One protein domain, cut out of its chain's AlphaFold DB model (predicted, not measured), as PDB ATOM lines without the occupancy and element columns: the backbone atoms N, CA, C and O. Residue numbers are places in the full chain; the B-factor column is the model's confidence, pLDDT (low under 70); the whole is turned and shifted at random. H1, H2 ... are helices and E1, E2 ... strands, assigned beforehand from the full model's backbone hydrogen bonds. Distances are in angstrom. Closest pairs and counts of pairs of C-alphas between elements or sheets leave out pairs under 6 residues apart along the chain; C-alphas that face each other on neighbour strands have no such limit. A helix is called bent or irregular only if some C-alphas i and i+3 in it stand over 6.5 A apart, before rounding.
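Overview. This is residues 295 to 507 of the 519 residues of the protein "Sulfotransfer_1 domain-containing protein" of Acidobacteria bacterium (UniProt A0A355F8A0). A strongly twisted sheet of five strands is the core of one part, with H4 and H5 over one face and H6 over part of the other; beyond H6 lies a helical part built round the long H8. H7 folds back alongside H8, H1 packs on its first part with H2 and H3 nearby, H6 crosses it, and residues 502 to 507 stick out at its far end. The printed part has 213 residues with eight named helices and five named strands, in the order H1 H2 H3 H4 E1 E2 H5 E3 E4 E5 H6 H7 H8. The sheet is mixed, in the order E1 E2 E5 E4 E3, and the class is mixed, helices and strands. The whole is compact, with a radius of gyration of the C-alphas of 17.0 A, and spans 45 by 45 by 34 A.

Arrangement. Start at H1, residues 295 to 304, which touches residues 480 to 487 of H8, residues 478 to 506, the hub; the closest C-alphas are those of Ser 299 and Gln 480, 6.0 A apart. H2, residues 308 to 314, is close to H8 but not clearly touching, the C-alphas of Ile 310 and Glu 491 being closest at 7.0 A. H3, residues 320 to 329, only just touches H8, with 3 pairs of C-alphas within 8 A, Trp 327 and Leu 479 closest at 7.2 A. Next, H4, residues 346 to 364, is on the sheet along E2, residues 384 to 391, at 23 degrees on the local plane and a height over the sheet of 8.3 A. E1, residues 365 to 371, forms an antiparallel hairpin with E2; look at N 369 and O 388, 2.9 A. H5, residues 395 to 404, is on the same face as H4 and touches its residues 357 to 361, Val 360 and Ser 401 having the closest C-alphas at 5.6 A. E3, residues 408 to 412, E4, residues 420 to 425, and E5, residues 430 to 437, are a meander, each strand the antiparallel neighbour of the one before; find N 410 and O 421 at 2.8 A, and N 433 and O 422 at 2.8 A. E5 is parallel to E2, with N 387 and O 432 at 2.8 A. E2, H5 and E3 make a split strand-helix-strand unit, two strands of one sheet joined through a helix and not neighbours, with E5 and E4 between them in the sheet, and its crossover is right-handed. H6, residues 441 to 455, is on the opposite face, over E1 and E2, completing three layers, helices on both faces of the sheet. H6 touches residues 492 to 500 of H8, about perpendicular at 83 degrees, with C-alphas 449 and 496 closest at 5.1 A. H7, residues 457 to 472, forms a helical hairpin with H8 at a shallow tilt of 4 degrees, opposite ways; it touches H8's residues 481 to 492, closest at C-alphas 470 and 481, 6.4 A. In H1, H6 and H7 every O i to N i+4 pair is within hydrogen-bond range, against 1 of 3 in H2, where 3 of 4 O i to N i+3 pairs are, 5 of 6 in H3, 13 of 15 in H4, 3 of 6 in H5 and 21 of 25 in H8.

Along the chain. Find C-alpha 295 at (123.936, 118.553, 146.154), where H1 begins. H4 starts at C-alpha 346, (148.307, 140.079, 144.387), and measures 25.1 A; it is irregular, C-alphas 360 and 363 being 9.3 A apart, and H5 is only just irregular, with 6.9 A between C-alphas 397 and 400. E2 measures 21.9 A, E5 23.1 A, H6 21.1 A and H7 22.1 A. H8, 40.6 A long with a kink of 36 degrees near residue 487, ends at C-alpha 506, (127.949, 163.577, 141.395).

Size, cuts and confidence. The two C-alphas farthest apart, those of Leu 297 and Ala 363, are 47.0 A apart. The printed part has no cut, and its long links are residues 330 to 345 and 372 to 383. The mean pLDDT of the printed part is 80.4; 58 residues are under 70, among them 295 to 318, 327 to 337, 471 to 484 and 503 to 507.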
ATOM      1  N   GLU A 295     123.149 117.383 146.549       48.97
ATOM      2  CA  GLU A 295     123.936 118.553 146.154       48.97
ATOM      3  C   GLU A 295     123.158 119.381 145.125       48.97
ATOM      4  O   GLU A 295     123.056 120.594 145.265       48.97
ATOM      5  N   ILE A 296     122.497 118.739 144.152       52.78
ATOM      6  CA  ILE A 296     121.601 119.400 143.192       52.78
ATOM      7  C   ILE A 296     120.316 119.902 143.868       52.78
ATOM      8  O   ILE A 296     119.925 121.035 143.627       52.78
ATOM      9  N   LEU A 297     119.643 119.115 144.709       55.16
ATOM     10  CA  LEU A 297     118.391 119.475 145.390       55.16
ATOM     11  C   LEU A 297     118.615 120.535 146.472       55.16
ATOM     12  O   LEU A 297     117.753 121.375 146.679       55.16
ATOM     13  N   GLU A 298     119.753 120.520 147.150       56.59
ATOM     14  CA  GLU A 298     120.241 121.490 148.124       56.59
ATOM     15  C   GLU A 298     120.695 122.745 147.402       56.59
ATOM     16  O   GLU A 298     120.258 123.819 147.791       56.59
ATOM     17  N   SER A 299     121.422 122.638 146.288       58.56
ATOM     18  CA  SER A 299     121.715 123.782 145.415       58.56
ATOM     19  C   SER A 299     120.437 124.415 144.860       58.56
ATOM     20  O   SER A 299     120.297 125.633 144.869       58.56
ATOM     21  N   VAL A 300     119.449 123.612 144.453       62.22
ATOM     22  CA  VAL A 300     118.119 124.077 144.029       62.22
ATOM     23  C   VAL A 300     117.333 124.654 145.211       62.22
ATOM     24  O   VAL A 300     116.634 125.647 145.036       62.22
ATOM     25  N   ARG A 301     117.449 124.105 146.427       64.00
ATOM     26  CA  ARG A 301     116.872 124.694 147.653       64.00
ATOM     27  C   ARG A 301     117.529 126.034 147.986       64.00
ATOM     28  O   ARG A 301     116.814 126.950 148.367       64.00
ATOM     29  N   VAL A 302     118.846 126.168 147.825       62.84
ATOM     30  CA  VAL A 302     119.586 127.428 147.993       62.84
ATOM     31  C   VAL A 302     119.147 128.439 146.934       62.84
ATOM     32  O   VAL A 302     118.814 129.563 147.290       62.84
ATOM     33  N   LEU A 303     119.016 128.030 145.667       61.94
ATOM     34  CA  LEU A 303     118.463 128.871 144.597       61.94
ATOM     35  C   LEU A 303     117.023 129.315 144.898       61.94
ATOM     36  O   LEU A 303     116.676 130.467 144.659       61.94
ATOM     37  N   LYS A 304     116.187 128.438 145.466       65.44
ATOM     38  CA  LYS A 304     114.816 128.769 145.900       65.44
ATOM     39  C   LYS A 304     114.756 129.691 147.124       65.44
ATOM     40  O   LYS A 304     113.710 130.282 147.355       65.44
ATOM     41  N   LYS A 305     115.838 129.803 147.904       64.62
ATOM     42  CA  LYS A 305     115.958 130.759 149.021       64.62
ATOM     43  C   LYS A 305     116.372 132.159 148.560       64.62
ATOM     44  O   LYS A 305     116.345 133.077 149.373       64.62
ATOM     45  N   ILE A 306     116.766 132.331 147.295       62.94
ATOM     46  CA  ILE A 306     117.044 133.656 146.733       62.94
ATOM     47  C   ILE A 306     115.715 134.424 146.656       62.94
ATOM     48  O   ILE A 306     114.765 133.890 146.078       62.94
ATOM     49  N   PRO A 307     115.629 135.645 147.220       64.75
ATOM     50  CA  PRO A 307     114.403 136.430 147.201       64.75
ATOM     51  C   PRO A 307     113.843 136.608 145.773       64.75
ATOM     52  O   PRO A 307     114.623 136.893 144.853       64.75
ATOM     53  N   PRO A 308     112.524 136.436 145.552       66.50
ATOM     54  CA  PRO A 308     111.904 136.531 144.226       66.50
ATOM     55  C   PRO A 308     112.211 137.842 143.492       66.50
ATOM     56  O   PRO A 308     112.429 137.830 142.282       66.50
ATOM     57  N   GLU A 309     112.301 138.955 144.218       65.50
ATOM     58  CA  GLU A 309     112.662 140.270 143.691       65.50
ATOM     59  C   GLU A 309     114.083 140.317 143.104       65.50
ATOM     60  O   GLU A 309     114.303 140.949 142.072       65.50
ATOM     61  N   ILE A 310     115.036 139.596 143.704       61.81
ATOM     62  CA  ILE A 310     116.414 139.481 143.207       61.81
ATOM     63  C   ILE A 310     116.449 138.585 141.964       61.81
ATOM     64  O   ILE A 310     117.135 138.871 140.982       61.81
ATOM     65  N   ARG A 311     115.675 137.499 141.986       62.06
ATOM     66  CA  ARG A 311     115.573 136.556 140.870       62.06
ATOM     67  C   ARG A 311     114.972 137.207 139.618       62.06
ATOM     68  O   ARG A 311     115.544 137.067 138.539       62.06
ATOM     69  N   ALA A 312     113.898 137.981 139.773       62.78
ATOM     70  CA  ALA A 312     113.217 138.670 138.675       62.78
ATOM     71  C   ALA A 312     114.108 139.705 137.957       62.78
ATOM     72  O   ALA A 312     114.017 139.850 136.738       62.78
ATOM     73  N   LYS A 313     115.020 140.383 138.674       60.41
ATOM     74  CA  LYS A 313     115.969 141.346 138.077       60.41
ATOM     75  C   LYS A 313     116.991 140.695 137.132       60.41
ATOM     76  O   LYS A 313     117.437 141.337 136.184       60.41
ATOM     77  N   HIS A 314     117.341 139.426 137.354       56.84
ATOM     78  CA  HIS A 314     118.330 138.698 136.546       56.84
ATOM     79  C   HIS A 314     117.726 137.856 135.410       56.84
ATOM     80  O   HIS A 314     118.438 137.512 134.465       56.84
ATOM     81  N   GLU A 315     116.419 137.578 135.441       57.31
ATOM     82  CA  GLU A 315     115.716 136.807 134.403       57.31
ATOM     83  C   GLU A 315     115.671 137.503 133.026       57.31
ATOM     84  O   GLU A 315     115.514 136.824 132.013       57.31
ATOM     85  N   GLY A 316     115.888 138.824 132.959       51.50
ATOM     86  CA  GLY A 316     115.906 139.595 131.706       51.50
ATOM     87  C   GLY A 316     117.137 139.391 130.806       51.50
ATOM     88  O   GLY A 316     117.099 139.788 129.644       51.50
ATOM     89  N   VAL A 317     118.214 138.772 131.311       59.00
ATOM     90  CA  VAL A 317     119.453 138.492 130.548       59.00
ATOM     91  C   VAL A 317     119.706 136.987 130.455       59.00
ATOM     92  O   VAL A 317     119.867 136.439 129.366       59.00
ATOM     93  N   GLU A 318     119.706 136.292 131.594       67.00
ATOM     94  CA  GLU A 318     119.820 134.837 131.668       67.00
ATOM     95  C   GLU A 318     119.213 134.338 132.985       67.00
ATOM     96  O   GLU A 318     119.565 134.820 134.060       67.00
ATOM     97  N   THR A 319     118.345 133.325 132.925       70.81
ATOM     98  CA  THR A 319     117.750 132.753 134.140       70.81
ATOM     99  C   THR A 319     118.808 132.106 135.040       70.81
ATOM    100  O   THR A 319     119.787 131.518 134.566       70.81
ATOM    101  N   LEU A 320     118.593 132.151 136.358       66.62
ATOM    102  CA  LEU A 320     119.487 131.507 137.327       66.62
ATOM    103  C   LEU A 320     119.636 130.002 137.066       66.62
ATOM    104  O   LEU A 320     120.716 129.453 137.264       66.62
ATOM    105  N   GLU A 321     118.596 129.344 136.547       68.44
ATOM    106  CA  GLU A 321     118.627 127.941 136.124       68.44
ATOM    107  C   GLU A 321     119.586 127.700 134.956       68.44
ATOM    108  O   GLU A 321     120.326 126.716 134.965       68.44
ATOM    109  N   ARG A 322     119.599 128.586 133.950       71.06
ATOM    110  CA  ARG A 322     120.524 128.483 132.809       71.06
ATOM    111  C   ARG A 322     121.960 128.750 133.241       71.06
ATOM    112  O   ARG A 322     122.853 127.975 132.894       71.06
ATOM    113  N   LYS A 323     122.157 129.762 134.091       70.56
ATOM    114  CA  LYS A 323     123.450 130.049 134.716       70.56
ATOM    115  C   LYS A 323     123.943 128.840 135.519       70.56
ATOM    116  O   LYS A 323     125.072 128.397 135.326       70.56
ATOM    117  N   PHE A 324     123.084 128.233 136.337       69.06
ATOM    118  CA  PHE A 324     123.379 127.008 137.089       69.06
ATOM    119  C   PHE A 324     123.731 125.826 136.175       69.06
ATOM    120  O   PHE A 324     124.751 125.170 136.386       69.06
ATOM    121  N   ALA A 325     122.953 125.591 135.116       69.38
ATOM    122  CA  ALA A 325     123.231 124.539 134.143       69.38
ATOM    123  C   ALA A 325     124.581 124.729 133.427       69.38
ATOM    124  O   ALA A 325     125.216 123.744 133.050       69.38
ATOM    125  N   ARG A 326     125.053 125.971 133.255       74.75
ATOM    126  CA  ARG A 326     126.405 126.248 132.748       74.75
ATOM    127  C   ARG A 326     127.469 125.868 133.774       74.75
ATOM    128  O   ARG A 326     128.381 125.126 133.426       74.75
ATOM    129  N   TRP A 327     127.323 126.286 135.034       68.94
ATOM    130  CA  TRP A 327     128.256 125.919 136.111       68.94
ATOM    131  C   TRP A 327     128.384 124.402 136.311       68.94
ATOM    132  O   TRP A 327     129.472 123.929 136.615       68.94
ATOM    133  N   GLN A 328     127.324 123.628 136.056       66.94
ATOM    134  CA  GLN A 328     127.379 122.158 136.077       66.94
ATOM    135  C   GLN A 328     128.246 121.546 134.968       66.94
ATOM    136  O   GLN A 328     128.757 120.439 135.125       66.94
ATOM    137  N   LYS A 329     128.369 122.230 133.827       65.75
ATOM    138  CA  LYS A 329     129.098 121.741 132.646       65.75
ATOM    139  C   LYS A 329     130.567 122.153 132.654       65.75
ATOM    140  O   LYS A 329     131.361 121.573 131.914       65.75
ATOM    141  N   VAL A 330     130.930 123.148 133.462       64.31
ATOM    142  CA  VAL A 330     132.293 123.677 133.503       64.31
ATOM    143  C   VAL A 330     133.197 122.757 134.314       64.31
ATOM    144  O   VAL A 330     132.962 122.486 135.489       64.31
ATOM    145  N   ARG A 331     134.275 122.296 133.676       57.88
ATOM    146  CA  ARG A 331     135.353 121.557 134.334       57.88
ATOM    147  C   ARG A 331     136.433 122.538 134.752       57.88
ATOM    148  O   ARG A 331     137.236 122.968 133.929       57.88
ATOM    149  N   VAL A 332     136.428 122.897 136.031       60.00
ATOM    150  CA  VAL A 332     137.516 123.679 136.621       60.00
ATOM    151  C   VAL A 332     138.753 122.776 136.706       60.00
ATOM    152  O   VAL A 332     138.607 121.605 137.075       60.00
ATOM    153  N   PRO A 333     139.947 123.262 136.334       62.28
ATOM    154  CA  PRO A 333     141.176 122.507 136.539       62.28
ATOM    155  C   PRO A 333     141.368 122.145 138.019       62.28
ATOM    156  O   PRO A 333     140.820 122.799 138.905       62.28
ATOM    157  N   ASP A 334     142.126 121.082 138.291       59.22
ATOM    158  CA  ASP A 334     142.478 120.716 139.665       59.22
ATOM    159  C   ASP A 334     143.428 121.785 140.219       59.22
ATOM    160  O   ASP A 334     144.513 122.000 139.676       59.22
ATOM    161  N   LEU A 335     142.981 122.520 141.236       63.91
ATOM    162  CA  LEU A 335     143.704 123.657 141.796       63.91
ATOM    163  C   LEU A 335     144.217 123.259 143.179       63.91
ATOM    164  O   LEU A 335     143.415 123.217 144.116       63.91
ATOM    165  N   PRO A 336     145.531 123.037 143.364       55.59
ATOM    166  CA  PRO A 336     146.123 122.733 144.670       55.59
ATOM    167  C   PRO A 336     146.180 123.973 145.589       55.59
ATOM    168  O   PRO A 336     147.087 124.133 146.402       55.59
ATOM    169  N   LEU A 337     145.211 124.884 145.465       59.56
ATOM    170  CA  LEU A 337     145.216 126.195 146.094       59.56
ATOM    171  C   LEU A 337     144.212 126.244 147.249       59.56
ATOM    172  O   LEU A 337     143.009 126.024 147.084       59.56
ATOM    173  N   ARG A 338     144.720 126.565 148.441       72.06
ATOM    174  CA  ARG A 338     143.924 126.729 149.666       72.06
ATOM    175  C   ARG A 338     143.463 128.178 149.823       72.06
ATOM    176  O   ARG A 338     144.124 129.090 149.334       72.06
ATOM    177  N   GLN A 339     142.343 128.383 150.515       79.44
ATOM    178  CA  GLN A 339     141.867 129.720 150.881       79.44
ATOM    179  C   GLN A 339     142.904 130.405 151.789       79.44
ATOM    180  O   GLN A 339     143.414 129.782 152.718       79.44
ATOM    181  N   ARG A 340     143.221 131.674 151.514       82.94
ATOM    182  CA  ARG A 340     144.163 132.505 152.281       82.94
ATOM    183  C   ARG A 340     143.570 133.886 152.529       82.94
ATOM    184  O   ARG A 340     142.689 134.322 151.783       82.94
ATOM    185  N   GLU A 341     144.057 134.562 153.563       90.00
ATOM    186  CA  GLU A 341     143.783 135.984 153.782       90.00
ATOM    187  C   GLU A 341     144.296 136.842 152.618       90.00
ATOM    188  O   GLU A 341     144.961 136.342 151.705       90.00
ATOM    189  N   TYR A 342     143.924 138.123 152.620       90.94
ATOM    190  CA  TYR A 342     144.379 139.050 151.591       90.94
ATOM    191  C   TYR A 342     145.910 139.092 151.552       90.94
ATOM    192  O   TYR A 342     146.560 139.135 152.594       90.94
ATOM    193  N   ASN A 343     146.474 139.067 150.348       91.50
ATOM    194  CA  ASN A 343     147.914 139.113 150.138       91.50
ATOM    195  C   ASN A 343     148.269 140.359 149.323       91.50
ATOM    196  O   ASN A 343     147.836 140.499 148.176       91.50
ATOM    197  N   ASP A 344     149.101 141.225 149.900       92.31
ATOM    198  CA  ASP A 344     149.554 142.473 149.277       92.31
ATOM    199  C   ASP A 344     150.388 142.255 148.003       92.31
ATOM    200  O   ASP A 344     150.567 143.183 147.221       92.31
ATOM    201  N   ALA A 345     150.839 141.025 147.727       93.12
ATOM    202  CA  ALA A 345     151.516 140.678 146.479       93.12
ATOM    203  C   ALA A 345     150.565 140.510 145.276       93.12
ATOM    204  O   ALA A 345     151.020 140.534 144.130       93.12
ATOM    205  N   TRP A 346     149.253 140.323 145.486       95.25
ATOM    206  CA  TRP A 346     148.307 140.079 144.387       95.25
ATOM    207  C   TRP A 346     148.236 141.223 143.356       95.25
ATOM    208  O   TRP A 346     148.261 140.918 142.159       95.25
ATOM    209  N   PRO A 347     148.204 142.515 143.749       94.12
ATOM    210  CA  PRO A 347     148.294 143.628 142.803       94.12
ATOM    211  C   PRO A 347     149.576 143.610 141.956       94.12
ATOM    212  O   PRO A 347     149.538 143.892 140.752       94.12
ATOM    213  N   THR A 348     150.709 143.234 142.553       94.19
ATOM    214  CA  THR A 348     151.998 143.121 141.855       94.19
ATOM    215  C   THR A 348     151.978 141.973 140.849       94.19
ATOM    216  O   THR A 348     152.377 142.152 139.696       94.19
ATOM    217  N   TRP A 349     151.433 140.811 141.232       95.62
ATOM    218  CA  TRP A 349     151.259 139.672 140.323       95.62
ATOM    219  C   TRP A 349     150.375 140.030 139.132       95.62
ATOM    220  O   TRP A 349     150.728 139.725 137.993       95.62
ATOM    221  N   PHE A 350     149.261 140.722 139.379       97.00
ATOM    222  CA  PHE A 350     148.414 141.237 138.311       97.00
ATOM    223  C   PHE A 350     149.177 142.201 137.394       97.00
ATOM    224  O   PHE A 350     149.093 142.070 136.178       97.00
ATOM    225  N   THR A 351     149.936 143.150 137.943       95.88
ATOM    226  CA  THR A 351     150.648 144.164 137.144       95.88
ATOM    227  C   THR A 351     151.692 143.540 136.218       95.88
ATOM    228  O   THR A 351     151.778 143.901 135.037       95.88
ATOM    229  N   ALA A 352     152.447 142.566 136.733       95.62
ATOM    230  CA  ALA A 352     153.388 141.787 135.938       95.62
ATOM    231  C   ALA A 352     152.664 141.019 134.821       95.62
ATOM    232  O   ALA A 352     153.081 141.049 133.661       95.62
ATOM    233  N   GLU A 353     151.535 140.388 135.147       96.94
ATOM    234  CA  GLU A 353     150.782 139.591 134.187       96.94
ATOM    235  C   GLU A 353     150.086 140.438 133.116       96.94
ATOM    236  O   GLU A 353     150.142 140.108 131.931       96.94
ATOM    237  N   ARG A 354     149.523 141.586 133.499       96.69
ATOM    238  CA  ARG A 354     148.957 142.589 132.591       96.69
ATOM    239  C   ARG A 354     149.967 142.992 131.523       96.69
ATOM    240  O   ARG A 354     149.613 143.082 130.352       96.69
ATOM    241  N   THR A 355     151.222 143.202 131.921       95.38
ATOM    242  CA  THR A 355     152.306 143.562 130.997       95.38
ATOM    243  C   THR A 355     152.556 142.454 129.975       95.38
ATOM    244  O   THR A 355     152.632 142.729 128.779       95.38
ATOM    245  N   ARG A 356     152.606 141.191 130.415       96.19
ATOM    246  CA  ARG A 356     152.791 140.029 129.525       96.19
ATOM    247  C   ARG A 356     151.634 139.864 128.541       96.19
ATOM    248  O   ARG A 356     151.865 139.609 127.363       96.19
ATOM    249  N   ILE A 357     150.400 140.033 129.015       95.94
ATOM    250  CA  ILE A 357     149.188 139.954 128.188       95.94
ATOM    251  C   ILE A 357     149.193 141.067 127.133       95.94
ATOM    252  O   ILE A 357     148.989 140.795 125.952       95.94
ATOM    253  N   ALA A 358     149.481 142.307 127.539       93.56
ATOM    254  CA  ALA A 358     149.545 143.445 126.626       93.56
ATOM    255  C   ALA A 358     150.633 143.271 125.551       93.56
ATOM    256  O   ALA A 358     150.412 143.628 124.397       93.56
ATOM    257  N   GLN A 359     151.778 142.670 125.893       93.81
ATOM    258  CA  GLN A 359     152.854 142.395 124.932       93.81
ATOM    259  C   GLN A 359     152.434 141.428 123.817       93.81
ATOM    260  O   GLN A 359     152.792 141.656 122.664       93.81
ATOM    261  N   VAL A 360     151.682 140.366 124.131       94.25
ATOM    262  CA  VAL A 360     151.295 139.354 123.125       94.25
ATOM    263  C   VAL A 360     150.022 139.695 122.357       94.25
ATOM    264  O   VAL A 360     149.843 139.234 121.231       94.25
ATOM    265  N   LEU A 361     149.124 140.478 122.958       92.12
ATOM    266  CA  LEU A 361     147.880 140.909 122.316       92.12
ATOM    267  C   LEU A 361     148.021 142.249 121.587       92.12
ATOM    268  O   LEU A 361     147.204 142.563 120.723       92.12
ATOM    269  N   GLY A 362     149.058 143.028 121.906       90.44
ATOM    270  CA  GLY A 362     149.350 144.303 121.263       90.44
ATOM    271  C   GLY A 362     148.179 145.284 121.336       90.44
ATOM    272  O   GLY A 362     147.445 145.338 122.322       90.44
ATOM    273  N   ALA A 363     147.992 146.049 120.259       87.31
ATOM    274  CA  ALA A 363     146.931 147.052 120.151       87.31
ATOM    275  C   ALA A 363     145.510 146.461 120.183       87.31
ATOM    276  O   ALA A 363     144.557 147.198 120.427       87.31
ATOM    277  N   SER A 364     145.356 145.148 119.972       88.88
ATOM    278  CA  SER A 364     144.052 144.487 120.040       88.88
ATOM    279  C   SER A 364     143.513 144.406 121.468       88.88
ATOM    280  O   SER A 364     142.303 144.300 121.636       88.88
ATOM    281  N   ALA A 365     144.362 144.462 122.502       90.62
ATOM    282  CA  ALA A 365     143.918 144.518 123.895       90.62
ATOM    283  C   ALA A 365     143.540 145.953 124.288       90.62
ATOM    284  O   ALA A 365     144.388 146.766 124.647       90.62
ATOM    285  N   VAL A 366     142.241 146.249 124.255       90.00
ATOM    286  CA  VAL A 366     141.677 147.569 124.583       90.00
ATOM    287  C   VAL A 366     141.660 147.816 126.090       90.00
ATOM    288  O   VAL A 366     141.827 148.949 126.533       90.00
ATOM    289  N   ALA A 367     141.456 146.763 126.884       90.75
ATOM    290  CA  ALA A 367     141.512 146.831 128.341       90.75
ATOM    291  C   ALA A 367     142.011 145.508 128.926       90.75
ATOM    292  O   ALA A 367     141.652 144.436 128.438       90.75
ATOM    293  N   VAL A 368     142.810 145.590 129.990       94.81
ATOM    294  CA  VAL A 368     143.275 144.443 130.781       94.81
ATOM    295  C   VAL A 368     143.161 144.825 132.254       94.81
ATOM    296  O   VAL A 368     143.970 145.596 132.771       94.81
ATOM    297  N   GLU A 369     142.131 144.310 132.914       95.06
ATOM    298  CA  GLU A 369     141.670 144.779 134.221       95.06
ATOM    299  C   GLU A 369     141.695 143.671 135.275       95.06
ATOM    300  O   GLU A 369     141.302 142.535 135.014       95.06
ATOM    301  N   HIS A 370     142.107 144.015 136.497       95.75
ATOM    302  CA  HIS A 370     142.039 143.110 137.649       95.75
ATOM    303  C   HIS A 370     140.634 143.149 138.236       95.75
ATOM    304  O   HIS A 370     140.134 144.237 138.544       95.75
ATOM    305  N   PHE A 371     140.015 141.988 138.433       93.19
ATOM    306  CA  PHE A 371     138.724 141.880 139.106       93.19
ATOM    307  C   PHE A 371     138.687 140.709 140.092       93.19
ATOM    308  O   PHE A 371     139.702 140.081 140.387       93.19
ATOM    309  N   GLY A 372     137.516 140.461 140.675       90.25
ATOM    310  CA  GLY A 372     137.335 139.388 141.648       90.25
ATOM    311  C   GLY A 372     137.946 139.711 143.014       90.25
ATOM    312  O   GLY A 372     138.362 140.835 143.300       90.25
ATOM    313  N   SER A 373     137.972 138.719 143.907       90.81
ATOM    314  CA  SER A 373     138.353 138.948 145.310       90.81
ATOM    315  C   SER A 373     139.807 139.381 145.491       90.81
ATOM    316  O   SER A 373     140.082 140.151 146.400       90.81
ATOM    317  N   THR A 374     140.727 138.937 144.629       93.31
ATOM    318  CA  THR A 374     142.147 139.310 144.743       93.31
ATOM    319  C   THR A 374     142.426 140.766 144.382       93.31
ATOM    320  O   THR A 374     143.491 141.277 144.707       93.31
ATOM    321  N   SER A 375     141.464 141.453 143.763       93.06
ATOM    322  CA  SER A 375     141.551 142.880 143.445       93.06
ATOM    323  C   SER A 375     141.064 143.795 144.581       93.06
ATOM    324  O   SER A 375     141.215 145.011 144.497       93.06
ATOM    325  N   VAL A 376     140.469 143.258 145.650       93.19
ATOM    326  CA  VAL A 376     139.858 144.058 146.724       93.19
ATOM    327  C   VAL A 376     140.614 143.831 148.037       93.19
ATOM    328  O   VAL A 376     140.500 142.745 148.613       93.19
ATOM    329  N   PRO A 377     141.335 144.848 148.550       91.44
ATOM    330  CA  PRO A 377     142.005 144.780 149.846       91.44
ATOM    331  C   PRO A 377     141.084 144.315 150.976       91.44
ATOM    332  O   PRO A 377     139.998 144.867 151.186       91.44
ATOM    333  N   GLY A 378     141.533 143.291 151.705       87.81
ATOM    334  CA  GLY A 378     140.806 142.677 152.821       87.81
ATOM    335  C   GLY A 378     139.931 141.470 152.457       87.81
ATOM    336  O   GLY A 378     139.423 140.805 153.359       87.81
ATOM    337  N   LEU A 379     139.760 141.123 151.173       90.44
ATOM    338  CA  LEU A 379     139.054 139.894 150.788       90.44
ATOM    339  C   LEU A 379     139.999 138.687 150.702       90.44
ATOM    340  O   LEU A 379     141.027 138.726 150.038       90.44
ATOM    341  N   SER A 380     139.599 137.565 151.304       88.88
ATOM    342  CA  SER A 380     140.320 136.291 151.199       88.88
ATOM    343  C   SER A 380     140.142 135.640 149.820       88.88
ATOM    344  O   SER A 380     139.091 135.781 149.185       88.88
ATOM    345  N   SER A 381     141.129 134.882 149.339       88.44
ATOM    346  CA  SER A 381     141.060 134.156 148.057       88.44
ATOM    347  C   SER A 381     142.013 132.955 148.016       88.44
ATOM    348  O   SER A 381     142.807 132.753 148.928       88.44
ATOM    349  N   LYS A 382     141.947 132.153 146.949       85.88
ATOM    350  CA  LYS A 382     142.800 130.973 146.720       85.88
ATOM    351  C   LYS A 382     144.026 131.290 145.850       85.88
ATOM    352  O   LYS A 382     144.392 130.473 145.024       85.88
ATOM    353  N   ASN A 383     144.617 132.486 145.949       90.94
ATOM    354  CA  ASN A 383     145.681 132.944 145.030       90.94
ATOM    355  C   ASN A 383     145.304 132.857 143.532       90.94
ATOM    356  O   ASN A 383     146.152 132.591 142.681       90.94
ATOM    357  N   ILE A 384     144.028 133.079 143.207       92.62
ATOM    358  CA  ILE A 384     143.540 133.132 141.823       92.62
ATOM    359  C   ILE A 384     143.405 134.602 141.420       92.62
ATOM    360  O   ILE A 384     142.638 135.350 142.033       92.62
ATOM    361  N   ILE A 385     144.177 135.023 140.423       95.94
ATOM    362  CA  ILE A 385     144.147 136.375 139.866       95.94
ATOM    363  C   ILE A 385     143.190 136.377 138.672       95.94
ATOM    364  O   ILE A 385     143.536 135.899 137.591       95.94
ATOM    365  N   ASP A 386     141.976 136.887 138.889       95.31
ATOM    366  CA  ASP A 386     140.956 137.024 137.849       95.31
ATOM    367  C   ASP A 386     141.209 138.302 137.030       95.31
ATOM    368  O   ASP A 386     141.243 139.415 137.560       95.31
ATOM    369  N   ILE A 387     141.401 138.148 135.722       96.62
ATOM    370  CA  ILE A 387     141.759 139.224 134.796       96.62
ATOM    371  C   ILE A 387     140.724 139.286 133.681       96.62
ATOM    372  O   ILE A 387     140.465 138.301 132.992       96.62
ATOM    373  N   ALA A 388     140.131 140.454 133.482       94.62
ATOM    374  CA  ALA A 388     139.225 140.697 132.376       94.62
ATOM    375  C   ALA A 388     139.995 141.345 131.222       94.62
ATOM    376  O   ALA A 388     140.722 142.318 131.427       94.62
ATOM    377  N   VAL A 389     139.847 140.802 130.016       94.56
ATOM    378  CA  VAL A 389     140.505 141.299 128.804       94.56
ATOM    379  C   VAL A 389     139.436 141.690 127.791       94.56
ATOM    380  O   VAL A 389     138.628 140.857 127.381       94.56
ATOM    381  N   SER A 390     139.436 142.956 127.384       93.31
ATOM    382  CA  SER A 390     138.584 143.468 126.311       93.31
ATOM    383  C   SER A 390     139.389 143.567 125.026       93.31
ATOM    384  O   SER A 390     140.441 144.208 125.019       93.31
ATOM    385  N   LEU A 391     138.880 142.981 123.945       92.19
ATOM    386  CA  LEU A 391     139.532 143.003 122.641       92.19
ATOM    387  C   LEU A 391     138.805 143.871 121.620       92.19
ATOM    388  O   LEU A 391     137.575 143.892 121.574       92.19
ATOM    389  N   ASP A 392     139.583 144.526 120.761       87.44
ATOM    390  CA  ASP A 392     139.107 145.086 119.497       87.44
ATOM    391  C   ASP A 392     139.123 143.978 118.434       87.44
ATOM    392  O   ASP A 392     140.123 143.750 117.752       87.44
ATOM    393  N   GLY A 393     138.050 143.186 118.393       80.88
ATOM    394  CA  GLY A 393     137.963 141.958 117.602       80.88
ATOM    395  C   GLY A 393     137.301 140.820 118.376       80.88
ATOM    396  O   GLY A 393     136.748 141.023 119.458       80.88
ATOM    397  N   SER A 394     137.334 139.609 117.815       81.25
ATOM    398  CA  SER A 394     136.675 138.452 118.432       81.25
ATOM    399  C   SER A 394     137.588 137.773 119.474       81.25
ATOM    400  O   SER A 394     138.782 137.596 119.209       81.25
ATOM    401  N   PRO A 395     137.064 137.363 120.650       81.69
ATOM    402  CA  PRO A 395     137.822 136.650 121.690       81.69
ATOM    403  C   PRO A 395     138.596 135.424 121.194       81.69
ATOM    404  O   PRO A 395     139.673 135.111 121.706       81.69
ATOM    405  N   GLU A 396     138.071 134.733 120.183       82.25
ATOM    406  CA  GLU A 396     138.658 133.537 119.579       82.25
ATOM    407  C   GLU A 396     140.048 133.807 118.980       82.25
ATOM    408  O   GLU A 396     140.903 132.918 118.973       82.25
ATOM    409  N   GLN A 397     140.304 135.037 118.527       81.31
ATOM    410  CA  GLN A 397     141.567 135.430 117.897       81.31
ATOM    411  C   GLN A 397     142.730 135.513 118.900       81.31
ATOM    412  O   GLN A 397     143.885 135.340 118.516       81.31
ATOM    413  N   ALA A 398     142.448 135.705 120.194       85.38
ATOM    414  CA  ALA A 398     143.485 135.797 121.222       85.38
ATOM    415  C   ALA A 398     144.102 134.444 121.600       85.38
ATOM    416  O   ALA A 398     145.166 134.411 122.219       85.38
ATOM    417  N   GLY A 399     143.468 133.326 121.227       85.88
ATOM    418  CA  GLY A 399     143.880 131.999 121.687       85.88
ATOM    419  C   GLY A 399     145.321 131.639 121.324       85.88
ATOM    420  O   GLY A 399     146.044 131.110 122.167       85.88
ATOM    421  N   PHE A 400     145.764 131.971 120.106       83.50
ATOM    422  CA  PHE A 400     147.130 131.681 119.662       83.50
ATOM    423  C   PHE A 400     148.174 132.489 120.446       83.50
ATOM    424  O   PHE A 400     149.120 131.911 120.979       83.50
ATOM    425  N   SER A 401     147.982 133.804 120.578       90.44
ATOM    426  CA  SER A 401     148.903 134.686 121.308       90.44
ATOM    427  C   SER A 401     148.963 134.363 122.804       90.44
ATOM    428  O   SER A 401     150.042 134.302 123.388       90.44
ATOM    429  N   LEU A 402     147.817 134.092 123.435       93.38
ATOM    430  CA  LEU A 402     147.758 133.737 124.857       93.38
ATOM    431  C   LEU A 402     148.431 132.385 125.146       93.38
ATOM    432  O   LEU A 402     149.084 132.231 126.183       93.38
ATOM    433  N   ALA A 403     148.356 131.428 124.216       88.75
ATOM    434  CA  ALA A 403     149.055 130.151 124.344       88.75
ATOM    435  C   ALA A 403     150.586 130.308 124.403       88.75
ATOM    436  O   ALA A 403     151.253 129.545 125.108       88.75
ATOM    437  N   GLN A 404     151.152 131.327 123.741       88.12
ATOM    438  CA  GLN A 404     152.599 131.594 123.758       88.12
ATOM    439  C   GLN A 404     153.123 131.949 125.156       88.12
ATOM    440  O   GLN A 404     154.261 131.622 125.484       88.12
ATOM    441  N   ILE A 405     152.290 132.555 126.007       92.38
ATOM    442  CA  ILE A 405     152.638 132.907 127.395       92.38
ATOM    443  C   ILE A 405     152.063 131.930 128.432       92.38
ATOM    444  O   ILE A 405     152.094 132.212 129.633       92.38
ATOM    445  N   GLY A 406     151.601 130.760 127.981       89.62
ATOM    446  CA  GLY A 406     151.251 129.627 128.840       89.62
ATOM    447  C   GLY A 406     149.777 129.512 129.225       89.62
ATOM    448  O   GLY A 406     149.467 128.707 130.098       89.62
ATOM    449  N   TYR A 407     148.872 130.272 128.601       93.62
ATOM    450  CA  TYR A 407     147.436 130.104 128.826       93.62
ATOM    451  C   TYR A 407     146.846 128.984 127.965       93.62
ATOM    452  O   TYR A 407     147.107 128.899 126.767       93.62
ATOM    453  N   ALA A 408     145.980 128.167 128.555       88.38
ATOM    454  CA  ALA A 408     145.156 127.199 127.835       88.38
ATOM    455  C   ALA A 408     143.698 127.677 127.764       88.38
ATOM    456  O   ALA A 408     143.208 128.277 128.717       88.38
ATOM    457  N   ASN A 409     143.013 127.410 126.646       88.25
ATOM    458  CA  ASN A 409     141.601 127.755 126.436       88.25
ATOM    459  C   ASN A 409     140.680 126.678 127.041       88.25
ATOM    460  O   ASN A 409     140.811 125.500 126.714       88.25
ATOM    461  N   TYR A 410     139.740 127.092 127.893       82.81
ATOM    462  CA  TYR A 410     138.756 126.248 128.582       82.81
ATOM    463  C   TYR A 410     137.320 126.457 128.065       82.81
ATOM    464  O   TYR A 410     136.366 125.967 128.669       82.81
ATOM    465  N   GLY A 411     137.155 127.145 126.933       85.00
ATOM    466  CA  GLY A 411     135.863 127.434 126.317       85.00
ATOM    467  C   GLY A 411     135.194 128.656 126.935       85.00
ATOM    468  O   GLY A 411     135.865 129.603 127.337       85.00
ATOM    469  N   ASN A 412     133.863 128.662 126.989       85.06
ATOM    470  CA  ASN A 412     133.114 129.785 127.543       85.06
ATOM    471  C   ASN A 412     133.226 129.844 129.068       85.06
ATOM    472  O   ASN A 412     133.180 128.821 129.759       85.06
ATOM    473  N   SER A 413     133.323 131.059 129.601       83.12
ATOM    474  CA  SER A 413     133.369 131.279 131.035       83.12
ATOM    475  C   SER A 413     132.081 130.802 131.706       83.12
ATOM    476  O   SER A 413     130.977 131.044 131.212       83.12
ATOM    477  N   PRO A 414     132.170 130.194 132.899       74.94
ATOM    478  CA  PRO A 414     130.980 129.929 133.694       74.94
ATOM    479  C   PRO A 414     130.283 131.216 134.171       74.94
ATOM    480  O   PRO A 414     129.075 131.199 134.427       74.94
ATOM    481  N   ILE A 415     131.007 132.338 134.277       76.69
ATOM    482  CA  ILE A 415     130.470 133.614 134.772       76.69
ATOM    483  C   ILE A 415     129.546 134.252 133.731       76.69
ATOM    484  O   ILE A 415     128.430 134.639 134.079       76.69
ATOM    485  N   ASP A 416     129.983 134.278 132.473       80.88
ATOM    486  CA  ASP A 416     129.286 134.884 131.341       80.88
ATOM    487  C   ASP A 416     129.424 133.996 130.083       80.88
ATOM    488  O   ASP A 416     130.543 133.599 129.747       80.88
ATOM    489  N   PRO A 417     128.317 133.668 129.386       74.81
ATOM    490  CA  PRO A 417     128.300 132.661 128.323       74.81
ATOM    491  C   PRO A 417     129.066 133.042 127.053       74.81
ATOM    492  O   PRO A 417     129.317 132.161 126.235       74.81
ATOM    493  N   VAL A 418     129.401 134.316 126.854       80.25
ATOM    494  CA  VAL A 418     130.018 134.818 125.615       80.25
ATOM    495  C   VAL A 418     131.473 135.238 125.813       80.25
ATOM    496  O   VAL A 418     132.192 135.413 124.836       80.25
ATOM    497  N   THR A 419     131.939 135.325 127.059       87.12
ATOM    498  CA  THR A 419     133.367 135.452 127.368       87.12
ATOM    499  C   THR A 419     134.093 134.114 127.227       87.12
ATOM    500  O   THR A 419     133.606 133.077 127.682       87.12
ATOM    501  N   LEU A 420     135.278 134.124 126.615       90.19
ATOM    502  CA  LEU A 420     136.171 132.967 126.584       90.19
ATOM    503  C   LEU A 420     137.057 132.932 127.825       90.19
ATOM    504  O   LEU A 420     137.438 133.964 128.378       90.19
ATOM    505  N   TRP A 421     137.389 131.722 128.249       92.06
ATOM    506  CA  TRP A 421     138.007 131.450 129.530       92.06
ATOM    507  C   TRP A 421     139.363 130.794 129.345       92.06
ATOM    508  O   TRP A 421     139.460 129.715 128.762       92.06
ATOM    509  N   PHE A 422     140.412 131.431 129.853       93.06
ATOM    510  CA  PHE A 422     141.774 130.934 129.720       93.06
ATOM    511  C   PHE A 422     142.451 130.813 131.076       93.06
ATOM    512  O   PHE A 422     142.327 131.700 131.913       93.06
ATOM    513  N   TRP A 423     143.211 129.741 131.273       92.94
ATOM    514  CA  TRP A 423     143.910 129.491 132.531       92.94
ATOM    515  C   TRP A 423     145.404 129.335 132.327       92.94
ATOM    516  O   TRP A 423     145.839 128.605 131.433       92.94
ATOM    517  N   ARG A 424     146.168 129.943 133.234       93.00
ATOM    518  CA  ARG A 424     147.554 129.578 133.511       93.00
ATOM    519  C   ARG A 424     147.674 129.230 134.989       93.00
ATOM    520  O   ARG A 424     147.330 130.038 135.848       93.00
ATOM    521  N   ILE A 425     148.132 128.019 135.274       88.25
ATOM    522  CA  ILE A 425     148.204 127.475 136.630       88.25
ATOM    523  C   ILE A 425     149.672 127.260 136.962       88.25
ATOM    524  O   ILE A 425     150.403 126.652 136.184       88.25
ATOM    525  N   GLU A 426     150.080 127.786 138.106       87.56
ATOM    526  CA  GLU A 426     151.405 127.621 138.688       87.56
ATOM    527  C   GLU A 426     151.260 126.851 140.013       87.56
ATOM    528  O   GLU A 426     150.153 126.492 140.422       87.56
ATOM    529  N   GLU A 427     152.376 126.548 140.672       80.25
ATOM    530  CA  GLU A 427     152.374 125.722 141.887       80.25
ATOM    531  C   GLU A 427     151.608 126.379 143.051       80.25
ATOM    532  O   GLU A 427     150.870 125.708 143.772       80.25
ATOM    533  N   ASP A 428     151.740 127.699 143.216       84.12
ATOM    534  CA  ASP A 428     151.229 128.452 144.367       84.12
ATOM    535  C   ASP A 428     150.176 129.522 144.018       84.12
ATOM    536  O   ASP A 428     149.618 130.165 144.920       84.12
ATOM    537  N   ARG A 429     149.878 129.705 142.725       91.00
ATOM    538  CA  ARG A 429     148.916 130.689 142.209       91.00
ATOM    539  C   ARG A 429     148.357 130.298 140.843       91.00
ATOM    540  O   ARG A 429     148.907 129.457 140.139       91.00
ATOM    541  N   ALA A 430     147.273 130.950 140.442       92.94
ATOM    542  CA  ALA A 430     146.716 130.814 139.100       92.94
ATOM    543  C   ALA A 430     146.269 132.169 138.546       92.94
ATOM    544  O   ALA A 430     145.862 133.056 139.296       92.94
ATOM    545  N   PHE A 431     146.306 132.298 137.224       96.00
ATOM    546  CA  PHE A 431     145.800 133.446 136.482       96.00
ATOM    547  C   PHE A 431     144.666 132.990 135.574       96.00
ATOM    548  O   PHE A 431     144.793 131.992 134.854       96.00
ATOM    549  N   VAL A 432     143.560 133.724 135.617       94.88
ATOM    550  CA  VAL A 432     142.335 133.380 134.898       94.88
ATOM    551  C   VAL A 432     141.937 134.556 134.034       94.88
ATOM    552  O   VAL A 432     141.608 135.619 134.554       94.88
ATOM    553  N   LEU A 433     141.959 134.372 132.716       95.44
ATOM    554  CA  LEU A 433     141.525 135.400 131.779       95.44
ATOM    555  C   LEU A 433     140.082 135.160 131.367       95.44
ATOM    556  O   LEU A 433     139.703 134.060 130.961       95.44
ATOM    557  N   HIS A 434     139.311 136.234 131.417       94.69
ATOM    558  CA  HIS A 434     137.978 136.336 130.858       94.69
ATOM    559  C   HIS A 434     138.050 137.297 129.678       94.69
ATOM    560  O   HIS A 434     138.136 138.513 129.856       94.69
ATOM    561  N   VAL A 435     138.094 136.733 128.476       94.00
ATOM    562  CA  VAL A 435     138.333 137.470 127.236       94.00
ATOM    563  C   VAL A 435     137.000 137.743 126.552       94.00
ATOM    564  O   VAL A 435     136.220 136.822 126.308       94.00
ATOM    565  N   CYS A 436     136.738 139.007 126.248       91.62
ATOM    566  CA  CYS A 436     135.481 139.479 125.681       91.62
ATOM    567  C   CYS A 436     135.717 140.553 124.611       91.62
ATOM    568  O   CYS A 436     136.777 141.178 124.563       91.62
ATOM    569  N   ASP A 437     134.732 140.761 123.746       90.00
ATOM    570  CA  ASP A 437     134.717 141.860 122.782       90.00
ATOM    571  C   ASP A 437     134.520 143.225 123.461       90.00
ATOM    572  O   ASP A 437     133.996 143.349 124.575       90.00
ATOM    573  N   ARG A 438     134.977 144.276 122.779       87.31
ATOM    574  CA  ARG A 438     134.872 145.663 123.231       87.31
ATOM    575  C   ARG A 438     133.427 146.084 123.491       87.31
ATOM    576  O   ARG A 438     132.539 145.873 122.676       87.31
ATOM    577  N   GLY A 439     133.222 146.784 124.609       80.69
ATOM    578  CA  GLY A 439     131.932 147.391 124.953       80.69
ATOM    579  C   GLY A 439     130.954 146.448 125.652       80.69
ATOM    580  O   GLY A 439     129.804 146.822 125.873       80.69
ATOM    581  N   ARG A 440     131.395 145.245 126.038       83.62
ATOM    582  CA  ARG A 440     130.576 144.305 126.809       83.62
ATOM    583  C   ARG A 440     130.184 144.883 128.174       83.62
ATOM    584  O   ARG A 440     131.075 145.173 128.976       83.62
ATOM    585  N   PRO A 441     128.876 144.950 128.501       83.00
ATOM    586  CA  PRO A 441     128.411 145.408 129.811       83.00
ATOM    587  C   PRO A 441     128.992 144.603 130.978       83.00
ATOM    588  O   PRO A 441     129.305 145.174 132.018       83.00
ATOM    589  N   TRP A 442     129.210 143.298 130.773       85.88
ATOM    590  CA  TRP A 442     129.793 142.396 131.766       85.88
ATOM    591  C   TRP A 442     131.102 142.935 132.363       85.88
ATOM    592  O   TRP A 442     131.274 142.902 133.580       85.88
ATOM    593  N   LEU A 443     132.004 143.474 131.531       86.62
ATOM    594  CA  LEU A 443     133.276 144.024 132.004       86.62
ATOM    595  C   LEU A 443     133.037 145.193 132.964       86.62
ATOM    596  O   LEU A 443     133.609 145.228 134.051       86.62
ATOM    597  N   THR A 444     132.168 146.129 132.575       85.19
ATOM    598  CA  THR A 444     131.806 147.288 133.400       85.19
ATOM    599  C   THR A 444     131.193 146.858 134.727       85.19
ATOM    600  O   THR A 444     131.585 147.378 135.764       85.19
ATOM    601  N   GLU A 445     130.314 145.856 134.725       85.75
ATOM    602  CA  GLU A 445     129.714 145.318 135.952       85.75
ATOM    603  C   GLU A 445     130.759 144.731 136.909       85.75
ATOM    604  O   GLU A 445     130.678 144.950 138.118       85.75
ATOM    605  N   GLN A 446     131.764 144.016 136.388       89.25
ATOM    606  CA  GLN A 446     132.849 143.493 137.225       89.25
ATOM    607  C   GLN A 446     133.702 144.619 137.828       89.25
ATOM    608  O   GLN A 446     134.118 144.517 138.985       89.25
ATOM    609  N   MET A 447     133.960 145.687 137.064       90.25
ATOM    610  CA  MET A 447     134.704 146.855 137.550       90.25
ATOM    611  C   MET A 447     133.920 147.627 138.610       90.25
ATOM    612  O   MET A 447     134.473 147.952 139.660       90.25
ATOM    613  N   ASP A 448     132.632 147.864 138.369       88.62
ATOM    614  CA  ASP A 448     131.760 148.570 139.304       88.62
ATOM    615  C   ASP A 448     131.655 147.795 140.627       88.62
ATOM    616  O   ASP A 448     131.807 148.391 141.691       88.62
ATOM    617  N   LEU A 449     131.504 146.464 140.586       89.69
ATOM    618  CA  LEU A 449     131.487 145.620 141.787       89.69
ATOM    619  C   LEU A 449     132.800 145.695 142.581       89.69
ATOM    620  O   LEU A 449     132.790 145.810 143.809       89.69
ATOM    621  N   ARG A 450     133.940 145.618 141.887       92.19
ATOM    622  CA  ARG A 450     135.270 145.752 142.493       92.19
ATOM    623  C   ARG A 450     135.409 147.090 143.213       92.19
ATOM    624  O   ARG A 450     135.835 147.126 144.368       92.19
ATOM    625  N   ASP A 451     135.074 148.180 142.532       89.94
ATOM    626  CA  ASP A 451     135.254 149.534 143.056       89.94
ATOM    627  C   ASP A 451     134.233 149.850 144.165       89.94
ATOM    628  O   ASP A 451     134.568 150.532 145.139       89.94
ATOM    629  N   PHE A 452     133.034 149.265 144.095       91.00
ATOM    630  CA  PHE A 452     132.037 149.315 145.162       91.00
ATOM    631  C   PHE A 452     132.576 148.689 146.454       91.00
ATOM    632  O   PHE A 452     132.596 149.347 147.492       91.00
ATOM    633  N   PHE A 453     133.129 147.472 146.398       91.88
ATOM    634  CA  PHE A 453     133.707 146.837 147.591       91.88
ATOM    635  C   PHE A 453     134.933 147.561 148.159       91.88
ATOM    636  O   PHE A 453     135.233 147.423 149.343       91.88
ATOM    637  N   ARG A 454     135.656 148.335 147.346       89.12
ATOM    638  CA  ARG A 454     136.776 149.159 147.833       89.12
ATOM    639  C   ARG A 454     136.323 150.402 148.588       89.12
ATOM    640  O   ARG A 454     137.086 150.926 149.391       89.12
ATOM    641  N   THR A 455     135.115 150.878 148.312       88.00
ATOM    642  CA  THR A 455     134.560 152.108 148.893       88.00
ATOM    643  C   THR A 455     133.523 151.831 149.984       88.00
ATOM    644  O   THR A 455     133.271 152.703 150.807       88.00
ATOM    645  N   HIS A 456     132.990 150.607 150.054       90.31
ATOM    646  CA  HIS A 456     131.964 150.188 151.012       90.31
ATOM    647  C   HIS A 456     132.484 149.029 151.865       90.31
ATOM    648  O   HIS A 456     132.193 147.857 151.608       90.31
ATOM    649  N   ALA A 457     133.278 149.366 152.886       89.31
ATOM    650  CA  ALA A 457     133.909 148.385 153.770       89.31
ATOM    651  C   ALA A 457     132.888 147.451 154.443       89.31
ATOM    652  O   ALA A 457     133.131 146.251 154.522       89.31
ATOM    653  N   GLU A 458     131.721 147.966 154.843       90.12
ATOM    654  CA  GLU A 458     130.654 147.162 155.456       90.12
ATOM    655  C   GLU A 458     130.143 146.054 154.519       90.12
ATOM    656  O   GLU A 458     130.010 144.898 154.922       90.12
ATOM    657  N   GLU A 459     129.925 146.371 153.238       90.38
ATOM    658  CA  GLU A 459     129.443 145.401 152.246       90.38
ATOM    659  C   GLU A 459     130.542 144.414 151.830       90.38
ATOM    660  O   GLU A 459     130.286 143.216 151.651       90.38
ATOM    661  N   ARG A 460     131.796 144.882 151.752       91.19
ATOM    662  CA  ARG A 460     132.969 144.012 151.586       91.19
ATOM    663  C   ARG A 460     133.057 143.006 152.731       91.19
ATOM    664  O   ARG A 460     133.242 141.813 152.481       91.19
ATOM    665  N   ASP A 461     132.915 143.464 153.969       89.19
ATOM    666  CA  ASP A 461     133.046 142.624 155.157       89.19
ATOM    667  C   ASP A 461     131.878 141.639 155.264       89.19
ATOM    668  O   ASP A 461     132.098 140.465 155.579       89.19
ATOM    669  N   ARG A 462     130.662 142.051 154.884       87.94
ATOM    670  CA  ARG A 462     129.500 141.160 154.729       87.94
ATOM    671  C   ARG A 462     129.767 140.053 153.702       87.94
ATOM    672  O   ARG A 462     129.496 138.879 153.974       87.94
ATOM    673  N   TYR A 463     130.359 140.389 152.553       87.19
ATOM    674  CA  TYR A 463     130.765 139.405 151.544       87.19
ATOM    675  C   TYR A 463     131.899 138.487 152.042       87.19
ATOM    676  O   TYR A 463     131.856 137.271 151.836       87.19
ATOM    677  N   ALA A 464     132.882 139.031 152.766       86.56
ATOM    678  CA  ALA A 464     133.975 138.266 153.367       86.56
ATOM    679  C   ALA A 464     133.485 137.286 154.447       86.56
ATOM    680  O   ALA A 464     133.958 136.151 154.516       86.56
ATOM    681  N   GLN A 465     132.529 137.700 155.283       85.25
ATOM    682  CA  GLN A 465     131.895 136.852 156.294       85.25
ATOM    683  C   GLN A 465     131.100 135.712 155.658       85.25
ATOM    684  O   GLN A 465     131.175 134.583 156.139       85.25
ATOM    685  N   LEU A 466     130.379 135.966 154.558       83.38
ATOM    686  CA  LEU A 466     129.739 134.890 153.798       83.38
ATOM    687  C   LEU A 466     130.785 133.881 153.310       83.38
ATOM    688  O   LEU A 466     130.619 132.690 153.533       83.38
ATOM    689  N   LYS A 467     131.881 134.341 152.697       79.75
ATOM    690  CA  LYS A 467     132.931 133.440 152.194       79.75
ATOM    691  C   LYS A 467     133.588 132.604 153.291       79.75
ATOM    692  O   LYS A 467     133.927 131.462 153.007       79.75
ATOM    693  N   ARG A 468     133.774 133.165 154.493       79.31
ATOM    694  CA  ARG A 468     134.297 132.440 155.663       79.31
ATOM    695  C   ARG A 468     133.318 131.372 156.134       79.31
ATOM    696  O   ARG A 468     133.675 130.206 156.113       79.31
ATOM    697  N   ARG A 469     132.056 131.740 156.388       76.31
ATOM    698  CA  ARG A 469     131.008 130.768 156.749       76.31
ATOM    699  C   ARG A 469     130.888 129.639 155.728       76.31
ATOM    700  O   ARG A 469     130.901 128.483 156.106       76.31
ATOM    701  N   LEU A 470     130.873 129.959 154.431       71.31
ATOM    702  CA  LEU A 470     130.822 128.951 153.367       71.31
ATOM    703  C   LEU A 470     132.099 128.104 153.248       71.31
ATOM    704  O   LEU A 470     132.048 127.053 152.625       71.31
ATOM    705  N   ALA A 471     133.240 128.565 153.762       67.50
ATOM    706  CA  ALA A 471     134.467 127.772 153.815       67.50
ATOM    707  C   ALA A 471     134.516 126.867 155.058       67.50
ATOM    708  O   ALA A 471     135.116 125.801 154.980       67.50
ATOM    709  N   ASP A 472     133.877 127.280 156.158       64.81
ATOM    710  CA  ASP A 472     133.834 126.549 157.432       64.81
ATOM    711  C   ASP A 472     132.675 125.531 157.498       64.81
ATOM    712  O   ASP A 472     132.793 124.493 158.142       64.81
ATOM    713  N   GLU A 473     131.544 125.814 156.840       56.44
ATOM    714  CA  GLU A 473     130.327 124.983 156.860       56.44
ATOM    715  C   GLU A 473     130.319 123.869 155.798       56.44
ATOM    716  O   GLU A 473     129.471 122.980 155.855       56.44
ATOM    717  N   ILE A 474     131.211 123.921 154.803       54.31
ATOM    718  CA  ILE A 474     131.124 123.068 153.613       54.31
ATOM    719  C   ILE A 474     132.334 122.129 153.529       54.31
ATOM    720  O   ILE A 474     133.415 122.528 153.105       54.31
ATOM    721  N   ASP A 475     132.100 120.853 153.841       45.81
ATOM    722  CA  ASP A 475     133.015 119.728 153.572       45.81
ATOM    723  C   ASP A 475     132.805 119.138 152.148       45.81
ATOM    724  O   ASP A 475     133.330 118.082 151.796       45.81
ATOM    725  N   GLU A 476     132.014 119.809 151.295       50.94
ATOM    726  CA  GLU A 476     131.518 119.299 150.006       50.94
ATOM    727  C   GLU A 476     131.716 120.263 148.803       50.94
ATOM    728  O   GLU A 476     132.017 121.442 148.922       50.94
ATOM    729  N   SER A 477     131.605 119.700 147.596       54.69
ATOM    730  CA  SER A 477     131.706 120.266 146.233       54.69
ATOM    731  C   SER A 477     131.939 121.786 145.980       54.69
ATOM    732  O   SER A 477     131.296 122.702 146.494       54.69
ATOM    733  N   TYR A 478     132.767 122.071 144.965       59.62
ATOM    734  CA  TYR A 478     132.966 123.414 144.389       59.62
ATOM    735  C   TYR A 478     131.666 124.094 143.890       59.62
ATOM    736  O   TYR A 478     131.557 125.327 143.887       59.62
ATOM    737  N   LEU A 479     130.677 123.304 143.455       61.41
ATOM    738  CA  LEU A 479     129.419 123.793 142.886       61.41
ATOM    739  C   LEU A 479     128.531 124.439 143.960       61.41
ATOM    740  O   LEU A 479     128.048 125.557 143.761       61.41
ATOM    741  N   GLN A 480     128.386 123.789 145.115       61.19
ATOM    742  CA  GLN A 480     127.591 124.293 146.237       61.19
ATOM    743  C   GLN A 480     128.167 125.596 146.803       61.19
ATOM    744  O   GLN A 480     127.431 126.569 146.987       61.19
ATOM    745  N   TYR A 481     129.492 125.668 146.969       66.12
ATOM    746  CA  TYR A 481     130.186 126.904 147.348       66.12
ATOM    747  C   TYR A 481     129.869 128.062 146.386       66.12
ATOM    748  O   TYR A 481     129.574 129.187 146.802       66.12
ATOM    749  N   THR A 482     129.902 127.790 145.080       69.00
ATOM    750  CA  THR A 482     129.686 128.811 144.048       69.00
ATOM    751  C   THR A 482     128.251 129.337 144.041       69.00
ATOM    752  O   THR A 482     128.039 130.541 143.878       69.00
ATOM    753  N   ILE A 483     127.270 128.465 144.264       66.81
ATOM    754  CA  ILE A 483     125.841 128.812 144.250       66.81
ATOM    755  C   ILE A 483     125.442 129.584 145.496       66.81
ATOM    756  O   ILE A 483     124.784 130.617 145.385       66.81
ATOM    757  N   SER A 484     125.897 129.142 146.668       68.06
ATOM    758  CA  SER A 484     125.633 129.836 147.931       68.06
ATOM    759  C   SER A 484     126.199 131.259 147.936       68.06
ATOM    760  O   SER A 484     125.620 132.163 148.535       68.06
ATOM    761  N   LYS A 485     127.290 131.490 147.198       76.31
ATOM    762  CA  LYS A 485     127.861 132.822 146.969       76.31
ATOM    763  C   LYS A 485     127.078 133.646 145.937       76.31
ATOM    764  O   LYS A 485     127.042 134.871 146.037       76.31
ATOM    765  N   MET A 486     126.453 132.995 144.953       73.56
ATOM    766  CA  MET A 486     125.851 133.641 143.781       73.56
ATOM    767  C   MET A 486     124.748 134.639 144.146       73.56
ATOM    768  O   MET A 486     124.694 135.708 143.544       73.56
ATOM    769  N   ALA A 487     123.922 134.321 145.146       70.44
ATOM    770  CA  ALA A 487     122.835 135.187 145.605       70.44
ATOM    771  C   ALA A 487     123.345 136.547 146.104       70.44
ATOM    772  O   ALA A 487     122.880 137.591 145.652       70.44
ATOM    773  N   LEU A 488     124.350 136.531 146.987       77.12
ATOM    774  CA  LEU A 488     124.938 137.759 147.512       77.12
ATOM    775  C   LEU A 488     125.750 138.485 146.437       77.12
ATOM    776  O   LEU A 488     125.688 139.702 146.357       77.12
ATOM    777  N   SER A 489     126.478 137.767 145.574       78.69
ATOM    778  CA  SER A 489     127.195 138.401 144.458       78.69
ATOM    779  C   SER A 489     126.260 139.186 143.538       78.69
ATOM    780  O   SER A 489     126.622 140.268 143.100       78.69
ATOM    781  N   ILE A 490     125.070 138.655 143.269       76.31
ATOM    782  CA  ILE A 490     124.030 139.323 142.485       76.31
ATOM    783  C   ILE A 490     123.541 140.602 143.179       76.31
ATOM    784  O   ILE A 490     123.576 141.664 142.566       76.31
ATOM    785  N   GLU A 491     123.168 140.519 144.463       80.50
ATOM    786  CA  GLU A 491     122.742 141.688 145.251       80.50
ATOM    787  C   GLU A 491     123.810 142.793 145.212       80.50
ATOM    788  O   GLU A 491     123.501 143.971 145.036       80.50
ATOM    789  N   MET A 492     125.083 142.408 145.332       86.06
ATOM    790  CA  MET A 492     126.203 143.348 145.330       86.06
ATOM    791  C   MET A 492     126.461 143.956 143.951       86.06
ATOM    792  O   MET A 492     126.858 145.113 143.883       86.06
ATOM    793  N   ILE A 493     126.233 143.217 142.859       83.06
ATOM    794  CA  ILE A 493     126.327 143.764 141.496       83.06
ATOM    795  C   ILE A 493     125.246 144.826 141.280       83.06
ATOM    796  O   ILE A 493     125.547 145.889 140.742       83.06
ATOM    797  N   ASP A 494     124.017 144.575 141.736       81.50
ATOM    798  CA  ASP A 494     122.927 145.549 141.645       81.50
ATOM    799  C   ASP A 494     123.233 146.807 142.465       81.50
ATOM    800  O   ASP A 494     123.178 147.914 141.927       81.50
ATOM    801  N   LYS A 495     123.653 146.647 143.728       85.44
ATOM    802  CA  LYS A 495     124.080 147.773 144.575       85.44
ATOM    803  C   LYS A 495     125.237 148.551 143.960       85.44
ATOM    804  O   LYS A 495     125.211 149.777 143.955       85.44
ATOM    805  N   ALA A 496     126.227 147.856 143.403       86.94
ATOM    806  CA  ALA A 496     127.348 148.487 142.721       86.94
ATOM    807  C   ALA A 496     126.895 149.274 141.485       86.94
ATOM    808  O   ALA A 496     127.373 150.385 141.258       86.94
ATOM    809  N   ARG A 497     125.941 148.744 140.709       83.31
ATOM    810  CA  ARG A 497     125.364 149.428 139.546       83.31
ATOM    811  C   ARG A 497     124.582 150.676 139.960       83.31
ATOM    812  O   ARG A 497     124.763 151.727 139.347       83.31
ATOM    813  N   GLU A 498     123.742 150.575 140.989       85.31
ATOM    814  CA  GLU A 498     122.969 151.695 141.544       85.31
ATOM    815  C   GLU A 498     123.899 152.779 142.108       85.31
ATOM    816  O   GLU A 498     123.775 153.951 141.747       85.31
ATOM    817  N   TRP A 499     124.907 152.382 142.891       87.38
ATOM    818  CA  TRP A 499     125.963 153.265 143.387       87.38
ATOM    819  C   TRP A 499     126.699 153.970 142.247       87.38
ATOM    820  O   TRP A 499     126.908 155.183 142.288       87.38
ATOM    821  N   ARG A 500     127.068 153.236 141.191       82.81
ATOM    822  CA  ARG A 500     127.763 153.819 140.043       82.81
ATOM    823  C   ARG A 500     126.880 154.798 139.279       82.81
ATOM    824  O   ARG A 500     127.377 155.826 138.821       82.81
ATOM    825  N   ALA A 501     125.596 154.486 139.121       81.50
ATOM    826  CA  ALA A 501     124.631 155.376 138.485       81.50
ATOM    827  C   ALA A 501     124.454 156.673 139.293       81.50
ATOM    828  O   ALA A 501     124.475 157.750 138.702       81.50
ATOM    829  N   ALA A 502     124.382 156.576 140.625       79.00
ATOM    830  CA  ALA A 502     124.326 157.728 141.523       79.00
ATOM    831  C   ALA A 502     125.621 158.563 141.484       79.00
ATOM    832  O   ALA A 502     125.572 159.772 141.289       79.00
ATOM    833  N   GLY A 503     126.796 157.929 141.545       68.19
ATOM    834  CA  GLY A 503     128.086 158.628 141.512       68.19
ATOM    835  C   GLY A 503     128.408 159.314 140.175       68.19
ATOM    836  O   GLY A 503     129.129 160.311 140.157       68.19
ATOM    837  N   ARG A 504     127.850 158.837 139.049       58.72
ATOM    838  CA  ARG A 504     127.931 159.535 137.748       58.72
ATOM    839  C   ARG A 504     127.139 160.847 137.729       58.72
ATOM    840  O   ARG A 504     127.480 161.718 136.937       58.72
ATOM    841  N   LEU A 505     126.129 160.997 138.590       50.66
ATOM    842  CA  LEU A 505     125.402 162.259 138.778       50.66
ATOM    843  C   LEU A 505     126.199 163.258 139.642       50.66
ATOM    844  O   LEU A 505     125.973 164.458 139.533       50.66
ATOM    845  N   GLU A 506     127.162 162.778 140.437       51.97
ATOM    846  CA  GLU A 506     127.949 163.577 141.395       51.97
ATOM    847  C   GLU A 506     129.436 163.757 141.009       51.97
ATOM    848  O   GLU A 506     130.201 164.375 141.744       51.97
ATOM    849  N   GLY A 507     129.878 163.241 139.854       55.44
ATOM    850  CA  GLY A 507     131.261 163.404 139.371       55.44
ATOM    851  C   GLY A 507     132.316 162.559 140.107       55.44
ATOM    852  O   GLY A 507     133.506 162.869 140.049       55.44
TER     853      GLY A 507